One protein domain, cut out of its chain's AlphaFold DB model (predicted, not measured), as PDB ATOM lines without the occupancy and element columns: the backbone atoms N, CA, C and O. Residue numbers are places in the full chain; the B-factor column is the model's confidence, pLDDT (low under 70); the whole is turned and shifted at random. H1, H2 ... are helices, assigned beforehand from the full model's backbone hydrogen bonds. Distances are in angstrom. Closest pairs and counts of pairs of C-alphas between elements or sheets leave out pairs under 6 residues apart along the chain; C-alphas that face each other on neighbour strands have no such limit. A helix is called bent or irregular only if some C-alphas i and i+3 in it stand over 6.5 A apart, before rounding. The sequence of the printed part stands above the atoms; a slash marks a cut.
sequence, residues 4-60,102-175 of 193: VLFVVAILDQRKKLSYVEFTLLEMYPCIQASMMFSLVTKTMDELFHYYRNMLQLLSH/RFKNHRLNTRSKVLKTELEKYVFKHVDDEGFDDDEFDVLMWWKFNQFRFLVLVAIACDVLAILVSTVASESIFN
ATOM      1  N   VAL A   4       7.727   7.465  33.537       88.25
ATOM      2  CA  VAL A   4       8.833   7.915  34.393       88.25
ATOM      3  C   VAL A   4       9.926   6.849  34.471       88.25
ATOM      4  O   VAL A   4      11.103   7.185  34.428       88.25
ATOM      5  N   LEU A   5       9.572   5.558  34.466       90.00
ATOM      6  CA  LEU A   5      10.554   4.464  34.486       90.00
ATOM      7  C   LEU A   5      11.454   4.451  33.241       90.00
ATOM      8  O   LEU A   5      12.638   4.134  33.338       90.00
ATOM      9  N   PHE A   6      10.915   4.818  32.075       91.94
ATOM     10  CA  PHE A   6      11.687   4.875  30.833       91.94
ATOM     11  C   PHE A   6      12.550   6.129  30.762       91.94
ATOM     12  O   PHE A   6      13.698   6.045  30.334       91.94
ATOM     13  N   VAL A   7      12.041   7.266  31.242       92.38
ATOM     14  CA  VAL A   7      12.842   8.491  31.387       92.38
ATOM     15  C   VAL A   7      14.012   8.248  32.346       92.38
ATOM     16  O   VAL A   7      15.147   8.600  32.036       92.38
ATOM     17  N   VAL A   8      13.782   7.542  33.455       91.75
ATOM     18  CA  VAL A   8      14.854   7.138  34.377       91.75
ATOM     19  C   VAL A   8      15.862   6.218  33.696       91.75
ATOM     20  O   VAL A   8      17.063   6.406  33.858       91.75
ATOM     21  N   ALA A   9      15.406   5.241  32.908       91.00
ATOM     22  CA  ALA A   9      16.314   4.380  32.156       91.00
ATOM     23  C   ALA A   9      17.168   5.174  31.148       91.00
ATOM     24  O   ALA A   9      18.319   4.816  30.925       91.00
ATOM     25  N   ILE A  10      16.656   6.273  30.584       91.50
ATOM     26  CA  ILE A  10      17.460   7.178  29.750       91.50
ATOM     27  C   ILE A  10      18.514   7.900  30.594       91.50
ATOM     28  O   ILE A  10      19.667   7.980  30.175       91.50
ATOM     29  N   LEU A  11      18.143   8.395  31.776       91.56
ATOM     30  CA  LEU A  11      19.027   9.111  32.708       91.56
ATOM     31  C   LEU A  11      20.040   8.199  33.426       91.56
ATOM     32  O   LEU A  11      20.942   8.681  34.105       91.56
ATOM     33  N   ASP A  12      19.924   6.883  33.278       88.19
ATOM     34  CA  ASP A  12      20.925   5.926  33.734       88.19
ATOM     35  C   ASP A  12      21.994   5.761  32.645       88.19
ATOM     36  O   ASP A  12      21.727   5.226  31.563       88.19
ATOM     37  N   GLN A  13      23.219   6.205  32.943       83.81
ATOM     38  CA  GLN A  13      24.368   6.156  32.032       83.81
ATOM     39  C   GLN A  13      24.642   4.745  31.491       83.81
ATOM     40  O   GLN A  13      25.201   4.627  30.398       83.81
ATOM     41  N   ARG A  14      24.257   3.682  32.209       82.19
ATOM     42  CA  ARG A  14      24.419   2.300  31.741       82.19
ATOM     43  C   ARG A  14      23.378   1.956  30.681       82.19
ATOM     44  O   ARG A  14      23.678   1.303  29.697       82.19
ATOM     45  N   LYS A  15      22.144   2.418  30.835       83.38
ATOM     46  CA  LYS A  15      21.020   2.005  29.985       83.38
ATOM     47  C   LYS A  15      20.898   2.897  28.747       83.38
ATOM     48  O   LYS A  15      21.028   2.413  27.621       83.38
ATOM     49  N   LYS A  16      20.707   4.202  28.950       84.94
ATOM     50  CA  LYS A  16      20.458   5.195  27.891       84.94
ATOM     51  C   LYS A  16      19.308   4.810  26.944       84.94
ATOM     52  O   LYS A  16      18.517   3.902  27.192       84.94
ATOM     53  N   LEU A  17      19.199   5.548  25.839       87.38
ATOM     54  CA  LEU A  17      18.115   5.421  24.865       87.38
ATOM     55  C   LEU A  17      18.084   4.049  24.168       87.38
ATOM     56  O   LEU A  17      17.006   3.503  23.947       87.38
ATOM     57  N   SER A  18      19.249   3.459  23.887       85.75
ATOM     58  CA  SER A  18      19.341   2.134  23.259       85.75
ATOM     59  C   SER A  18      18.762   1.026  24.142       85.75
ATOM     60  O   SER A  18      18.138   0.098  23.634       85.75
ATOM     61  N   TYR A  19      18.909   1.115  25.468       88.06
ATOM     62  CA  TYR A  19      18.289   0.150  26.379       88.06
ATOM     63  C   TYR A  19      16.771   0.282  26.418       88.06
ATOM     64  O   TYR A  19      16.070  -0.724  26.529       88.06
ATOM     65  N   VAL A  20      16.247   1.504  26.307       90.69
ATOM     66  CA  VAL A  20      14.801   1.728  26.208       90.69
ATOM     67  C   VAL A  20      14.249   1.125  24.922       90.69
ATOM     68  O   VAL A  20      13.261   0.398  24.988       90.69
ATOM     69  N   GLU A  21      14.903   1.356  23.782       90.44
ATOM     70  CA  GLU A  21      14.526   0.748  22.499       90.44
ATOM     71  C   GLU A  21      14.501  -0.783  22.594       90.44
ATOM     72  O   GLU A  21      13.476  -1.411  22.324       90.44
ATOM     73  N   PHE A  22      15.590  -1.374  23.089       90.50
ATOM     74  CA  PHE A  22      15.701  -2.811  23.324       90.50
ATOM     75  C   PHE A  22      14.577  -3.346  24.224       90.50
ATOM     76  O   PHE A  22      13.911  -4.322  23.884       90.50
ATOM     77  N   THR A  23      14.329  -2.689  25.359       90.75
ATOM     78  CA  THR A  23      13.336  -3.141  26.343       90.75
ATOM     79  C   THR A  23      11.914  -3.046  25.785       90.75
ATOM     80  O   THR A  23      11.097  -3.932  26.021       90.75
ATOM     81  N   LEU A  24      11.602  -2.002  25.015       92.62
ATOM     82  CA  LEU A  24      10.293  -1.857  24.377       92.62
ATOM     83  C   LEU A  24      10.057  -2.926  23.308       92.62
ATOM     84  O   LEU A  24       8.956  -3.469  23.245       92.62
ATOM     85  N   LEU A  25      11.080  -3.258  22.517       92.00
ATOM     86  CA  LEU A  25      11.013  -4.326  21.516       92.00
ATOM     87  C   LEU A  25      10.880  -5.722  22.144       92.00
ATOM     88  O   LEU A  25      10.269  -6.597  21.537       92.00
ATOM     89  N   GLU A  26      11.418  -5.943  23.350       90.88
ATOM     90  CA  GLU A  26      11.201  -7.195  24.092       90.88
ATOM     91  C   GLU A  26       9.789  -7.291  24.695       90.88
ATOM     92  O   GLU A  26       9.243  -8.390  24.794       90.88
ATOM     93  N   MET A  27       9.196  -6.170  25.123       90.06
ATOM     94  CA  MET A  27       7.913  -6.168  25.842       90.06
ATOM     95  C   MET A  27       6.685  -6.029  24.936       90.06
ATOM     96  O   MET A  27       5.599  -6.454  25.332       90.06
ATOM     97  N   TYR A  28       6.824  -5.424  23.753       92.75
ATOM     98  CA  TYR A  28       5.692  -5.058  22.899       92.75
ATOM     99  C   TYR A  28       5.908  -5.417  21.424       92.75
ATOM    100  O   TYR A  28       7.041  -5.428  20.943       92.75
ATOM    101  N   PRO A  29       4.821  -5.630  20.656       94.88
ATOM    102  CA  PRO A  29       4.900  -5.736  19.202       94.88
ATOM    103  C   PRO A  29       5.507  -4.478  18.564       94.88
ATOM    104  O   PRO A  29       5.283  -3.367  19.045       94.88
ATOM    105  N   CYS A  30       6.191  -4.642  17.427       91.56
ATOM    106  CA  CYS A  30       6.973  -3.594  16.747       91.56
ATOM    107  C   CYS A  30       6.258  -2.232  16.622       91.56
ATOM    108  O   CYS A  30       6.830  -1.202  16.973       91.56
ATOM    109  N   ILE A  31       4.995  -2.214  16.180       94.31
ATOM    110  CA  ILE A  31       4.231  -0.966  16.000       94.31
ATOM    111  C   ILE A  31       4.051  -0.240  17.339       94.31
ATOM    112  O   ILE A  31       4.293   0.961  17.440       94.31
ATOM    113  N   GLN A  32       3.662  -0.977  18.379       93.06
ATOM    114  CA  GLN A  32       3.447  -0.422  19.709       93.06
ATOM    115  C   GLN A  32       4.769  -0.001  20.360       93.06
ATOM    116  O   GLN A  32       4.845   1.092  20.915       93.06
ATOM    117  N   ALA A  33       5.818  -0.821  20.238       92.88
ATOM    118  CA  ALA A  33       7.159  -0.491  20.712       92.88
ATOM    119  C   ALA A  33       7.670   0.816  20.081       92.88
ATOM    120  O   ALA A  33       8.165   1.684  20.793       92.88
ATOM    121  N   SER A  34       7.469   0.999  18.771       92.88
ATOM    122  CA  SER A  34       7.844   2.220  18.045       92.88
ATOM    123  C   SER A  34       7.066   3.453  18.522       92.88
ATOM    124  O   SER A  34       7.663   4.492  18.812       92.88
ATOM    125  N   MET A  35       5.743   3.339  18.693       94.00
ATOM    126  CA  MET A  35       4.922   4.427  19.244       94.00
ATOM    127  C   MET A  35       5.374   4.820  20.655       94.00
ATOM    128  O   MET A  35       5.491   6.005  20.965       94.00
ATOM    129  N   MET A  36       5.665   3.831  21.500       91.94
ATOM    130  CA  MET A  36       6.147   4.058  22.863       91.94
ATOM    131  C   MET A  36       7.539   4.681  22.883       91.94
ATOM    132  O   MET A  36       7.779   5.608  23.650       91.94
ATOM    133  N   PHE A  37       8.440   4.220  22.018       92.88
ATOM    134  CA  PHE A  37       9.785   4.769  21.903       92.88
ATOM    135  C   PHE A  37       9.751   6.239  21.472       92.88
ATOM    136  O   PHE A  37      10.428   7.081  22.067       92.88
ATOM    137  N   SER A  38       8.902   6.561  20.491       94.06
ATOM    138  CA  SER A  38       8.653   7.937  20.050       94.06
ATOM    139  C   SER A  38       8.113   8.804  21.189       94.06
ATOM    140  O   SER A  38       8.632   9.893  21.434       94.06
ATOM    141  N   LEU A  39       7.132   8.296  21.945       95.31
ATOM    142  CA  LEU A  39       6.557   9.004  23.088       95.31
ATOM    143  C   LEU A  39       7.608   9.299  24.165       95.31
ATOM    144  O   LEU A  39       7.745  10.447  24.570       95.31
ATOM    145  N   VAL A  40       8.384   8.296  24.586       94.62
ATOM    146  CA  VAL A  40       9.428   8.470  25.609       94.62
ATOM    147  C   VAL A  40      10.498   9.463  25.144       94.62
ATOM    148  O   VAL A  40      10.898  10.338  25.910       94.62
ATOM    149  N   THR A  41      10.947   9.356  23.890       92.94
ATOM    150  CA  THR A  41      11.967  10.257  23.330       92.94
ATOM    151  C   THR A  41      11.461  11.696  23.289       92.94
ATOM    152  O   THR A  41      12.178  12.611  23.691       92.94
ATOM    153  N   LYS A  42      10.206  11.895  22.868       94.00
ATOM    154  CA  LYS A  42       9.562  13.210  22.853       94.00
ATOM    155  C   LYS A  42       9.428  13.787  24.263       94.00
ATOM    156  O   LYS A  42       9.774  14.942  24.472       94.00
ATOM    157  N   THR A  43       8.998  12.984  25.237       94.62
ATOM    158  CA  THR A  43       8.915  13.417  26.640       94.62
ATOM    159  C   THR A  43      10.280  13.840  27.189       94.62
ATOM    160  O   THR A  43      10.370  14.855  27.872       94.62
ATOM    161  N   MET A  44      11.351  13.102  26.880       94.50
ATOM    162  CA  MET A  44      12.706  13.466  27.310       94.50
ATOM    163  C   MET A  44      13.168  14.803  26.702       94.50
ATOM    164  O   MET A  44      13.768  15.619  27.401       94.50
ATOM    165  N   ASP A  45      12.876  15.036  25.420       93.75
ATOM    166  CA  ASP A  45      13.215  16.287  24.731       93.75
ATOM    167  C   ASP A  45      12.430  17.486  25.291       93.75
ATOM    168  O   ASP A  45      13.010  18.533  25.586       93.75
ATOM    169  N   GLU A  46      11.129  17.311  25.538       95.31
ATOM    170  CA  GLU A  46      10.275  18.337  26.148       95.31
ATOM    171  C   GLU A  46      10.742  18.702  27.565       95.31
ATOM    172  O   GLU A  46      10.855  19.888  27.883       95.31
ATOM    173  N   LEU A  47      11.088  17.707  28.395       94.81
ATOM    174  CA  LEU A  47      11.675  17.939  29.720       94.81
ATOM    175  C   LEU A  47      12.993  18.707  29.614       94.81
ATOM    176  O   LEU A  47      13.201  19.687  30.330       94.81
ATOM    177  N   PHE A  48      13.871  18.309  28.691       94.81
ATOM    178  CA  PHE A  48      15.132  19.006  28.464       94.81
ATOM    179  C   PHE A  48      14.917  20.471  28.079       94.81
ATOM    180  O   PHE A  48      15.551  21.361  28.649       94.81
ATOM    181  N   HIS A  49      14.006  20.744  27.144       93.88
ATOM    182  CA  HIS A  49      13.704  22.106  26.722       93.88
ATOM    183  C   HIS A  49      13.111  22.941  27.864       93.88
ATOM    184  O   HIS A  49      13.525  24.082  28.075       93.88
ATOM    185  N   TYR A  50      12.197  22.353  28.638       94.75
ATOM    186  CA  TYR A  50      11.584  22.998  29.795       94.75
ATOM    187  C   TYR A  50      12.628  23.421  30.838       94.75
ATOM    188  O   TYR A  50      12.720  24.607  31.164       94.75
ATOM    189  N   TYR A  51      13.474  22.494  31.299       94.62
ATOM    190  CA  TYR A  51      14.506  22.799  32.298       94.62
ATOM    191  C   TYR A  51      15.567  23.758  31.757       94.62
ATOM    192  O   TYR A  51      16.018  24.647  32.476       94.62
ATOM    193  N   ARG A  52      15.941  23.636  30.478       92.81
ATOM    194  CA  ARG A  52      16.878  24.566  29.838       92.81
ATOM    195  C   ARG A  52      16.354  26.000  29.870       92.81
ATOM    196  O   ARG A  52      17.111  26.911  30.199       92.81
ATOM    197  N   ASN A  53      15.081  26.198  29.534       92.12
ATOM    198  CA  ASN A  53      14.457  27.518  29.552       92.12
ATOM    199  C   ASN A  53      14.303  28.041  30.985       92.12
ATOM    200  O   ASN A  53      14.602  29.203  31.249       92.12
ATOM    201  N   MET A  54      13.905  27.177  31.922       92.00
ATOM    202  CA  MET A  54      13.798  27.517  33.342       92.00
ATOM    203  C   MET A  54      15.139  27.997  33.917       92.00
ATOM    204  O   MET A  54      15.202  29.057  34.533       92.00
ATOM    205  N   LEU A  55      16.227  27.260  33.677       89.19
ATOM    206  CA  LEU A  55      17.562  27.622  34.164       89.19
ATOM    207  C   LEU A  55      18.084  28.921  33.525       89.19
ATOM    208  O   LEU A  55      18.718  29.723  34.208       89.19
ATOM    209  N   GLN A  56      17.779  29.172  32.247       87.44
ATOM    210  CA  GLN A  56      18.104  30.449  31.595       87.44
ATOM    211  C   GLN A  56      17.363  31.627  32.235       87.44
ATOM    212  O   GLN A  56      17.973  32.661  32.500       87.44
ATOM    213  N   LEU A  57      16.072  31.468  32.540       85.25
ATOM    214  CA  LEU A  57      15.292  32.501  33.227       85.25
ATOM    215  C   LEU A  57      15.853  32.804  34.621       85.25
ATOM    216  O   LEU A  57      15.987  33.970  34.982       85.25
ATOM    217  N   LEU A  58      16.246  31.774  35.373       81.69
ATOM    218  CA  LEU A  58      16.853  31.941  36.696       81.69
ATOM    219  C   LEU A  58      18.204  32.670  36.634       81.69
ATOM    220  O   LEU A  58      18.505  33.465  37.519       81.69
ATOM    221  N   SER A  59      18.987  32.467  35.569       72.69
ATOM    222  CA  SER A  59      20.261  33.177  35.386       72.69
ATOM    223  C   SER A  59      20.101  34.680  35.118       72.69
ATOM    224  O   SER A  59      20.970  35.457  35.501       72.69
ATOM    225  N   HIS A  60      18.976  35.114  34.540       57.62
ATOM    226  CA  HIS A  60      18.702  36.533  34.271       57.62
ATOM    227  C   HIS A  60      18.180  37.316  35.484       57.62
ATOM    228  O   HIS A  60      18.202  38.543  35.472       57.62
ATOM    229  N   ARG A 102      22.167 -10.145  25.336       81.50
ATOM    230  CA  ARG A 102      21.310  -9.717  24.213       81.50
ATOM    231  C   ARG A 102      21.367  -8.209  23.984       81.50
ATOM    232  O   ARG A 102      21.419  -7.780  22.832       81.50
ATOM    233  N   PHE A 103      21.396  -7.417  25.055       79.50
ATOM    234  CA  PHE A 103      21.538  -5.968  24.946       79.50
ATOM    235  C   PHE A 103      22.914  -5.559  24.396       79.50
ATOM    236  O   PHE A 103      22.989  -4.711  23.505       79.50
ATOM    237  N   LYS A 104      23.998  -6.204  24.859       77.06
ATOM    238  CA  LYS A 104      25.362  -5.985  24.340       77.06
ATOM    239  C   LYS A 104      25.415  -6.220  22.819       77.06
ATOM    240  O   LYS A 104      25.953  -5.383  22.098       77.06
ATOM    241  N   ASN A 105      24.756  -7.268  22.315       76.69
ATOM    242  CA  ASN A 105      24.662  -7.545  20.872       76.69
ATOM    243  C   ASN A 105      23.816  -6.517  20.092       76.69
ATOM    244  O   ASN A 105      24.141  -6.202  18.948       76.69
ATOM    245  N   HIS A 106      22.757  -5.964  20.693       74.88
ATOM    246  CA  HIS A 106      21.909  -4.937  20.067       74.88
ATOM    247  C   HIS A 106      22.642  -3.595  19.864       74.88
ATOM    248  O   HIS A 106      22.373  -2.872  18.906       74.88
ATOM    249  N   ARG A 107      23.613  -3.273  20.730       67.88
ATOM    250  CA  ARG A 107      24.369  -2.003  20.726       67.88
ATOM    251  C   ARG A 107      25.298  -1.804  19.520       67.88
ATOM    252  O   ARG A 107      25.700  -0.674  19.259       67.88
ATOM    253  N   LEU A 108      25.648  -2.859  18.781       60.94
ATOM    254  CA  LEU A 108      26.696  -2.824  17.747       60.94
ATOM    255  C   LEU A 108      26.329  -2.058  16.455       60.94
ATOM    256  O   LEU A 108      27.098  -2.093  15.499       60.94
ATOM    257  N   ASN A 109      25.197  -1.341  16.402       53.22
ATOM    258  CA  ASN A 109      24.703  -0.709  15.170       53.22
ATOM    259  C   ASN A 109      24.454   0.815  15.242       53.22
ATOM    260  O   ASN A 109      23.681   1.356  14.450       53.22
ATOM    261  N   THR A 110      25.081   1.556  16.160       50.19
ATOM    262  CA  THR A 110      24.813   3.002  16.306       50.19
ATOM    263  C   THR A 110      25.929   3.867  15.696       50.19
ATOM    264  O   THR A 110      27.077   3.832  16.127       50.19
ATOM    265  N   ARG A 111      25.594   4.650  14.658       48.72
ATOM    266  CA  ARG A 111      26.530   5.459  13.847       48.72
ATOM    267  C   ARG A 111      26.709   6.889  14.379       48.72
ATOM    268  O   ARG A 111      25.724   7.556  14.682       48.72
ATOM    269  N   SER A 112      27.961   7.362  14.382       42.34
ATOM    270  CA  SER A 112      28.407   8.712  14.783       42.34
ATOM    271  C   SER A 112      27.733   9.861  14.023       42.34
ATOM    272  O   SER A 112      27.759   9.888  12.791       42.34
ATOM    273  N   LYS A 113      27.149  10.815  14.762       49.16
ATOM    274  CA  LYS A 113      26.646  12.114  14.274       49.16
ATOM    275  C   LYS A 113      27.313  13.253  15.056       49.16
ATOM    276  O   LYS A 113      27.657  13.090  16.220       49.16
ATOM    277  N   VAL A 114      27.466  14.417  14.422       46.72
ATOM    278  CA  VAL A 114      27.902  15.662  15.083       46.72
ATOM    279  C   VAL A 114      26.795  16.142  16.031       46.72
ATOM    280  O   VAL A 114      25.644  16.241  15.613       46.72
ATOM    281  N   LEU A 115      27.142  16.434  17.288       59.91
ATOM    282  CA  LEU A 115      26.194  16.677  18.387       59.91
ATOM    283  C   LEU A 115      26.152  18.170  18.745       59.91
ATOM    284  O   LEU A 115      27.192  18.771  19.025       59.91
ATOM    285  N   LYS A 116      24.959  18.765  18.748       65.81
ATOM    286  CA  LYS A 116      24.696  20.194  18.971       65.81
ATOM    287  C   LYS A 116      24.236  20.499  20.397       65.81
ATOM    288  O   LYS A 116      24.581  21.559  20.913       65.81
ATOM    289  N   THR A 117      23.498  19.600  21.049       79.12
ATOM    290  CA  THR A 117      22.932  19.840  22.393       79.12
ATOM    291  C   THR A 117      23.569  18.978  23.485       79.12
ATOM    292  O   THR A 117      24.214  17.965  23.220       79.12
ATOM    293  N   GLU A 118      23.413  19.397  24.743       85.12
ATOM    294  CA  GLU A 118      23.822  18.622  25.922       85.12
ATOM    295  C   GLU A 118      23.152  17.235  25.953       85.12
ATOM    296  O   GLU A 118      23.836  16.233  26.162       85.12
ATOM    297  N   LEU A 119      21.846  17.167  25.659       85.06
ATOM    298  CA  LEU A 119      21.089  15.917  25.546       85.06
ATOM    299  C   LEU A 119      21.651  15.002  24.452       85.06
ATOM    300  O   LEU A 119      21.884  13.822  24.700       85.06
ATOM    301  N   GLU A 120      21.937  15.540  23.265       83.69
ATOM    302  CA  GLU A 120      22.551  14.772  22.177       83.69
ATOM    303  C   GLU A 120      23.937  14.243  22.573       83.69
ATOM    304  O   GLU A 120      24.245  13.076  22.327       83.69
ATOM    305  N   LYS A 121      24.754  15.068  23.245       83.25
ATOM    306  CA  LYS A 121      26.052  14.656  23.807       83.25
ATOM    307  C   LYS A 121      25.903  13.506  24.793       83.25
ATOM    308  O   LYS A 121      26.664  12.547  24.714       83.25
ATOM    309  N   TYR A 122      24.933  13.577  25.696       84.56
ATOM    310  CA  TYR A 122      24.691  12.535  26.686       84.56
ATOM    311  C   TYR A 122      24.187  11.228  26.055       84.56
ATOM    312  O   TYR A 122      24.749  10.164  26.332       84.56
ATOM    313  N   VAL A 123      23.180  11.297  25.176       81.12
ATOM    314  CA  VAL A 123      22.578  10.123  24.519       81.12
ATOM    315  C   VAL A 123      23.582   9.417  23.609       81.12
ATOM    316  O   VAL A 123      23.605   8.189  23.566       81.12
ATOM    317  N   PHE A 124      24.425  10.178  22.905       71.00
ATOM    318  CA  PHE A 124      25.355   9.631  21.922       71.00
ATOM    319  C   PHE A 124      26.727   9.259  22.500       71.00
ATOM    320  O   PHE A 124      27.432   8.436  21.917       71.00
ATOM    321  N   LYS A 125      27.135   9.835  23.642       70.44
ATOM    322  CA  LYS A 125      28.354   9.386  24.324       70.44
ATOM    323  C   LYS A 125      28.205   7.893  24.597       70.44
ATOM    324  O   LYS A 125      27.258   7.495  25.281       70.44
ATOM    325  N   HIS A 126      29.118   7.088  24.056       59.97
ATOM    326  CA  HIS A 126      29.095   5.649  24.264       59.97
ATOM    327  C   HIS A 126      28.980   5.350  25.761       59.97
ATOM    328  O   HIS A 126      29.526   6.064  26.609       59.97
ATOM    329  N   VAL A 127      28.191   4.328  26.085       60.25
ATOM    330  CA  VAL A 127      28.300   3.681  27.387       60.25
ATOM    331  C   VAL A 127      29.703   3.097  27.384       60.25
ATOM    332  O   VAL A 127      29.931   2.102  26.689       60.25
ATOM    333  N   ASP A 128      30.639   3.794  28.030       52.53
ATOM    334  CA  ASP A 128      31.962   3.258  28.311       52.53
ATOM    335  C   ASP A 128      31.707   1.887  28.959       52.53
ATOM    336  O   ASP A 128      30.925   1.790  29.910       52.53
ATOM    337  N   ASP A 129      32.253   0.811  28.386       49.94
ATOM    338  CA  ASP A 129      31.978  -0.563  28.846       49.94
ATOM    339  C   ASP A 129      32.429  -0.800  30.310       49.94
ATOM    340  O   ASP A 129      32.075  -1.806  30.917       49.94
ATOM    341  N   GLU A 130      33.112   0.185  30.895       48.78
ATOM    342  CA  GLU A 130      33.677   0.299  32.244       48.78
ATOM    343  C   GLU A 130      32.664   0.327  33.414       48.78
ATOM    344  O   GLU A 130      33.072   0.518  34.551       48.78
ATOM    345  N   GLY A 131      31.351   0.168  33.203       53.00
ATOM    346  CA  GLY A 131      30.386   0.311  34.315       53.00
ATOM    347  C   GLY A 131      29.131  -0.550  34.259       53.00
ATOM    348  O   GLY A 131      28.258  -0.414  35.112       53.00
ATOM    349  N   PHE A 132      28.983  -1.418  33.257       53.69
ATOM    350  CA  PHE A 132      27.766  -2.230  33.133       53.69
ATOM    351  C   PHE A 132      27.703  -3.383  34.137       53.69
ATOM    352  O   PHE A 132      26.612  -3.757  34.560       53.69
ATOM    353  N   ASP A 133      28.870  -3.923  34.484       57.28
ATOM    354  CA  ASP A 133      29.045  -5.077  35.369       57.28
ATOM    355  C   ASP A 133      29.489  -4.660  36.788       57.28
ATOM    356  O   ASP A 133      29.830  -5.515  37.600       57.28
ATOM    357  N   ASP A 134      29.475  -3.355  37.094       64.69
ATOM    358  CA  ASP A 134      29.737  -2.854  38.441       64.69
ATOM    359  C   ASP A 134      28.438  -2.845  39.260       64.69
ATOM    360  O   ASP A 134      27.561  -1.983  39.090       64.69
ATOM    361  N   ASP A 135      28.306  -3.844  40.132       66.00
ATOM    362  CA  ASP A 135      27.222  -3.938  41.113       66.00
ATOM    363  C   ASP A 135      27.230  -2.736  42.088       66.00
ATOM    364  O   ASP A 135      26.218  -2.479  42.742       66.00
ATOM    365  N   GLU A 136      28.323  -1.963  42.144       75.62
ATOM    366  CA  GLU A 136      28.502  -0.786  43.003       75.62
ATOM    367  C   GLU A 136      28.231   0.557  42.286       75.62
ATOM    368  O   GLU A 136      28.396   1.626  42.873       75.62
ATOM    369  N   PHE A 137      27.749   0.546  41.033       81.94
ATOM    370  CA  PHE A 137      27.469   1.791  40.307       81.94
ATOM    371  C   PHE A 137      26.354   2.625  40.963       81.94
ATOM    372  O   PHE A 137      25.162   2.304  40.871       81.94
ATOM    373  N   ASP A 138      26.741   3.768  41.527       85.56
ATOM    374  CA  ASP A 138      25.835   4.782  42.060       85.56
ATOM    375  C   ASP A 138      25.497   5.838  40.989       85.56
ATOM    376  O   ASP A 138      26.299   6.704  40.626       85.56
ATOM    377  N   VAL A 139      24.254   5.781  40.499       86.62
ATOM    378  CA  VAL A 139      23.729   6.711  39.488       86.62
ATOM    379  C   VAL A 139      23.684   8.162  39.981       86.62
ATOM    380  O   VAL A 139      23.939   9.077  39.197       86.62
ATOM    381  N   LEU A 140      23.405   8.399  41.266       87.75
ATOM    382  CA  LEU A 140      23.359   9.745  41.837       87.75
ATOM    383  C   LEU A 140      24.772  10.314  41.954       87.75
ATOM    384  O   LEU A 140      25.016  11.470  41.593       87.75
ATOM    385  N   MET A 141      25.721   9.489  42.398       87.75
ATOM    386  CA  MET A 141      27.129   9.869  42.457       87.75
ATOM    387  C   MET A 141      27.689  10.158  41.057       87.75
ATOM    388  O   MET A 141      28.413  11.142  40.880       87.75
ATOM    389  N   TRP A 142      27.297   9.384  40.041       89.19
ATOM    390  CA  TRP A 142      27.681   9.654  38.654       89.19
ATOM    391  C   TRP A 142      27.197  11.030  38.180       89.19
ATOM    392  O   TRP A 142      27.990  11.809  37.639       89.19
ATOM    393  N   TRP A 143      25.926  11.369  38.422       91.44
ATOM    394  CA  TRP A 143      25.381  12.687  38.075       91.44
ATOM    395  C   TRP A 143      26.089  13.818  38.825       91.44
ATOM    396  O   TRP A 143      26.451  14.823  38.211       91.44
ATOM    397  N   LYS A 144      26.405  13.622  40.110       87.12
ATOM    398  CA  LYS A 144      27.176  14.583  40.915       87.12
ATOM    399  C   LYS A 144      28.559  14.868  40.323       87.12
ATOM    400  O   LYS A 144      28.963  16.026  40.243       87.12
ATOM    401  N   PHE A 145      29.281  13.843  39.868       87.69
ATOM    402  CA  PHE A 145      30.594  14.026  39.238       87.69
ATOM    403  C   PHE A 145      30.523  14.681  37.854       87.69
ATOM    404  O   PHE A 145      31.464  15.362  37.444       87.69
ATOM    405  N   ASN A 146      29.415  14.507  37.130       86.00
ATOM    406  CA  ASN A 146      29.263  15.005  35.762       86.00
ATOM    407  C   ASN A 146      28.459  16.315  35.654       86.00
ATOM    408  O   ASN A 146      28.233  16.797  34.543       86.00
ATOM    409  N   GLN A 147      28.096  16.939  36.779       86.81
ATOM    410  CA  GLN A 147      27.244  18.133  36.829       86.81
ATOM    411  C   GLN A 147      27.711  19.301  35.957       86.81
ATOM    412  O   GLN A 147      26.911  19.895  35.245       86.81
ATOM    413  N   PHE A 148      29.015  19.583  35.918       83.94
ATOM    414  CA  PHE A 148      29.550  20.700  35.131       83.94
ATOM    415  C   PHE A 148      29.467  20.467  33.619       83.94
ATOM    416  O   PHE A 148      29.557  21.408  32.836       83.94
ATOM    417  N   ARG A 149      29.327  19.206  33.195       84.00
ATOM    418  CA  ARG A 149      29.197  18.831  31.782       84.00
ATOM    419  C   ARG A 149      27.745  18.794  31.330       84.00
ATOM    420  O   ARG A 149      27.491  18.995  30.145       84.00
ATOM    421  N   PHE A 150      26.838  18.508  32.260       89.38
ATOM    422  CA  PHE A 150      25.441  18.222  31.983       89.38
ATOM    423  C   PHE A 150      24.513  18.948  32.970       89.38
ATOM    424  O   PHE A 150      23.834  18.321  33.782       89.38
ATOM    425  N   LEU A 151      24.525  20.284  32.940       89.56
ATOM    426  CA  LEU A 151      23.802  21.115  33.908       89.56
ATOM    427  C   LEU A 151      22.282  20.916  33.835       89.56
ATOM    428  O   LEU A 151      21.629  20.787  34.870       89.56
ATOM    429  N   VAL A 152      21.714  20.874  32.625       92.81
ATOM    430  CA  VAL A 152      20.264  20.707  32.445       92.81
ATOM    431  C   VAL A 152      19.850  19.282  32.805       92.81
ATOM    432  O   VAL A 152      18.852  19.082  33.496       92.81
ATOM    433  N   LEU A 153      20.623  18.281  32.376       92.69
ATOM    434  CA  LEU A 153      20.306  16.880  32.649       92.69
ATOM    435  C   LEU A 153      20.470  16.516  34.124       92.69
ATOM    436  O   LEU A 153      19.690  15.700  34.600       92.69
ATOM    437  N   VAL A 154      21.413  17.120  34.860       92.50
ATOM    438  CA  VAL A 154      21.509  16.918  36.315       92.50
ATOM    439  C   VAL A 154      20.263  17.422  37.025       92.50
ATOM    440  O   VAL A 154      19.750  16.713  37.885       92.50
ATOM    441  N   ALA A 155      19.739  18.594  36.654       92.69
ATOM    442  CA  ALA A 155      18.510  19.109  37.256       92.69
ATOM    443  C   ALA A 155      17.332  18.141  37.040       92.69
ATOM    444  O   ALA A 155      16.627  17.797  37.987       92.69
ATOM    445  N   ILE A 156      17.189  17.615  35.820       94.50
ATOM    446  CA  ILE A 156      16.171  16.604  35.502       94.50
ATOM    447  C   ILE A 156      16.423  15.310  36.285       94.50
ATOM    448  O   ILE A 156      15.490  14.731  36.834       94.50
ATOM    449  N   ALA A 157      17.672  14.840  36.343       92.75
ATOM    450  CA  ALA A 157      18.038  13.605  37.024       92.75
ATOM    451  C   ALA A 157      17.737  13.661  38.520       92.75
ATOM    452  O   ALA A 157      17.170  12.708  39.046       92.75
ATOM    453  N   CYS A 158      18.063  14.766  39.192       90.69
ATOM    454  CA  CYS A 158      17.759  14.956  40.607       90.69
ATOM    455  C   CYS A 158      16.258  14.809  40.883       90.69
ATOM    456  O   CYS A 158      15.875  14.021  41.747       90.69
ATOM    457  N   ASP A 159      15.414  15.498  40.113       92.38
ATOM    458  CA  ASP A 159      13.967  15.495  40.338       92.38
ATOM    459  C   ASP A 159      13.333  14.148  39.961       92.38
ATOM    460  O   ASP A 159      12.553  13.570  40.719       92.38
ATOM    461  N   VAL A 160      13.701  13.595  38.804       92.69
ATOM    462  CA  VAL A 160      13.104  12.361  38.282       92.69
ATOM    463  C   VAL A 160      13.559  11.123  39.065       92.69
ATOM    464  O   VAL A 160      12.746  10.235  39.336       92.69
ATOM    465  N   LEU A 161      14.832  11.042  39.466       88.06
ATOM    466  CA  LEU A 161      15.326   9.923  40.278       88.06
ATOM    467  C   LEU A 161      14.774   9.983  41.708       88.06
ATOM    468  O   LEU A 161      14.465   8.933  42.274       88.06
ATOM    469  N   ALA A 162      14.573  11.180  42.270       86.00
ATOM    470  CA  ALA A 162      13.944  11.342  43.581       86.00
ATOM    471  C   ALA A 162      12.510  10.785  43.614       86.00
ATOM    472  O   ALA A 162      12.117  10.164  44.607       86.00
ATOM    473  N   ILE A 163      11.751  10.920  42.516       84.81
ATOM    474  CA  ILE A 163      10.414  10.319  42.398       84.81
ATOM    475  C   ILE A 163      10.501   8.804  42.602       84.81
ATOM    476  O   ILE A 163       9.770   8.276  43.440       84.81
ATOM    477  N   LEU A 164      11.427   8.110  41.929       75.94
ATOM    478  CA  LEU A 164      11.564   6.658  42.096       75.94
ATOM    479  C   LEU A 164      11.929   6.256  43.525       75.94
ATOM    480  O   LEU A 164      11.348   5.309  44.062       75.94
ATOM    481  N   VAL A 165      12.853   6.988  44.152       73.44
ATOM    482  CA  VAL A 165      13.269   6.723  45.536       73.44
ATOM    483  C   VAL A 165      12.086   6.884  46.495       73.44
ATOM    484  O   VAL A 165      11.862   6.017  47.337       73.44
ATOM    485  N   SER A 166      11.274   7.931  46.332       73.81
ATOM    486  CA  SER A 166      10.104   8.172  47.190       73.81
ATOM    487  C   SER A 166       8.980   7.145  46.988       73.81
ATOM    488  O   SER A 166       8.342   6.730  47.959       73.81
ATOM    489  N   THR A 167       8.769   6.664  45.756       72.06
ATOM    490  CA  THR A 167       7.752   5.639  45.474       72.06
ATOM    491  C   THR A 167       8.111   4.289  46.089       72.06
ATOM    492  O   THR A 167       7.273   3.674  46.738       72.06
ATOM    493  N   VAL A 168       9.370   3.853  45.982       63.41
ATOM    494  CA  VAL A 168       9.801   2.565  46.554       63.41
ATOM    495  C   VAL A 168       9.892   2.641  48.081       63.41
ATOM    496  O   VAL A 168       9.527   1.692  48.774       63.41
ATOM    497  N   ALA A 169      10.337   3.777  48.628       61.69
ATOM    498  CA  ALA A 169      10.412   3.971  50.073       61.69
ATOM    499  C   ALA A 169       9.022   4.009  50.728       61.69
ATOM    500  O   ALA A 169       8.833   3.398  51.779       61.69
ATOM    501  N   SER A 170       8.043   4.679  50.108       59.97
ATOM    502  CA  SER A 170       6.669   4.701  50.623       59.97
ATOM    503  C   SER A 170       6.050   3.304  50.603       59.97
ATOM    504  O   SER A 170       5.571   2.853  51.639       59.97
ATOM    505  N   GLU A 171       6.154   2.562  49.497       59.84
ATOM    506  CA  GLU A 171       5.674   1.174  49.449       59.84
ATOM    507  C   GLU A 171       6.364   0.274  50.485       59.84
ATOM    508  O   GLU A 171       5.686  -0.525  51.115       59.84
ATOM    509  N   SER A 172       7.669   0.423  50.742       60.34
ATOM    510  CA  SER A 172       8.386  -0.365  51.765       60.34
ATOM    511  C   SER A 172       7.910  -0.071  53.196       60.34
ATOM    512  O   SER A 172       7.639  -0.986  53.980       60.34
ATOM    513  N   ILE A 173       7.730   1.211  53.529       58.16
ATOM    514  CA  ILE A 173       7.236   1.631  54.847       58.16
ATOM    515  C   ILE A 173       5.785   1.164  55.051       58.16
ATOM    516  O   ILE A 173       5.446   0.675  56.128       58.16
ATOM    517  N   PHE A 174       4.936   1.225  54.019       58.06
ATOM    518  CA  PHE A 174       3.543   0.760  54.094       58.06
ATOM    519  C   PHE A 174       3.388  -0.765  53.977       58.06
ATOM    520  O   PHE A 174       2.447  -1.332  54.530       58.06
ATOM    521  N   ASN A 175       4.323  -1.456  53.324       55.91
ATOM    522  CA  ASN A 175       4.357  -2.918  53.235       55.91
ATOM    523  C   ASN A 175       4.998  -3.573  54.473       55.91
ATOM    524  O   ASN A 175       5.104  -4.794  54.559       55.91
TER     525      ASN A 175
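What this domain is: This is residues 4 to 60 and 102 to 175 of the 193 residues of a protein of Theobroma cacao (UniProt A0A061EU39). Two long helices, H3 and H7, make a lopsided V: H7 starts beside the second half of H3 and runs off at 65 degrees, with short H1 in the angle touching both. H2 folds back along H3 and H6 along H7, H4 packs on H2, and residues 165 to 175 stick out. The printed part has 131 residues with seven named helices, H1 to H7, and no named strand: all helix, mostly crossed. It is compact, with a radius of gyration of the C-alphas of 15.7 A and spans of 48 by 44 by 32 A.

How they stand to each other: H1, residues 4 to 11, and H2, residues 16 to 27, form a hairpin; their closest C-alphas, Ile 10 and Lys 16, are 4.0 A apart. H2 and H3, residues 30 to 60, form another, at a shallow tilt of 29 degrees; the closest C-alphas, Leu 24 and Ala 33, are 5.0 A apart. H4, residues 102 to 109, touches H2, closest at C-alphas Phe 103 and Phe 22, 6.8 A. H5, residues 118 to 124, is close but not clearly touching H3, closest at C-alphas Leu 119 and Phe 48, 7.3 A. H6, residues 139 to 146, and H7, residues 151 to 174, form a hairpin; the closest C-alphas, Trp 143 and Val 154, are 6.0 A apart. H7 touches H3, closest at C-alphas Val 152 and Arg 52, 5.8 A. Every O i to N i+4 pair is within hydrogen-bond range in H1, H2, H3, H5 and H6; H4 has 2 of 4 and H7 19 of 20.

Where its parts are: H1 begins at C-alpha 4 (8.833, 7.915, 34.393). H3 is 45.3 A long. H4 is irregular, with C-alphas 106 and 109 7.0 A apart. H7, 35.1 A long, ends at C-alpha 174 (3.543, 0.760, 54.094).

The domain as a whole: The farthest C-alphas, Val 114 and Asn 175, are 48.5 A apart. Residues 61 to 101 are not printed; the gap is 47.4 A. The link H5 to H6 is long. The pLDDT is under 70 at residues 60, 107 to 116, 126 to 135 and 168 to 175.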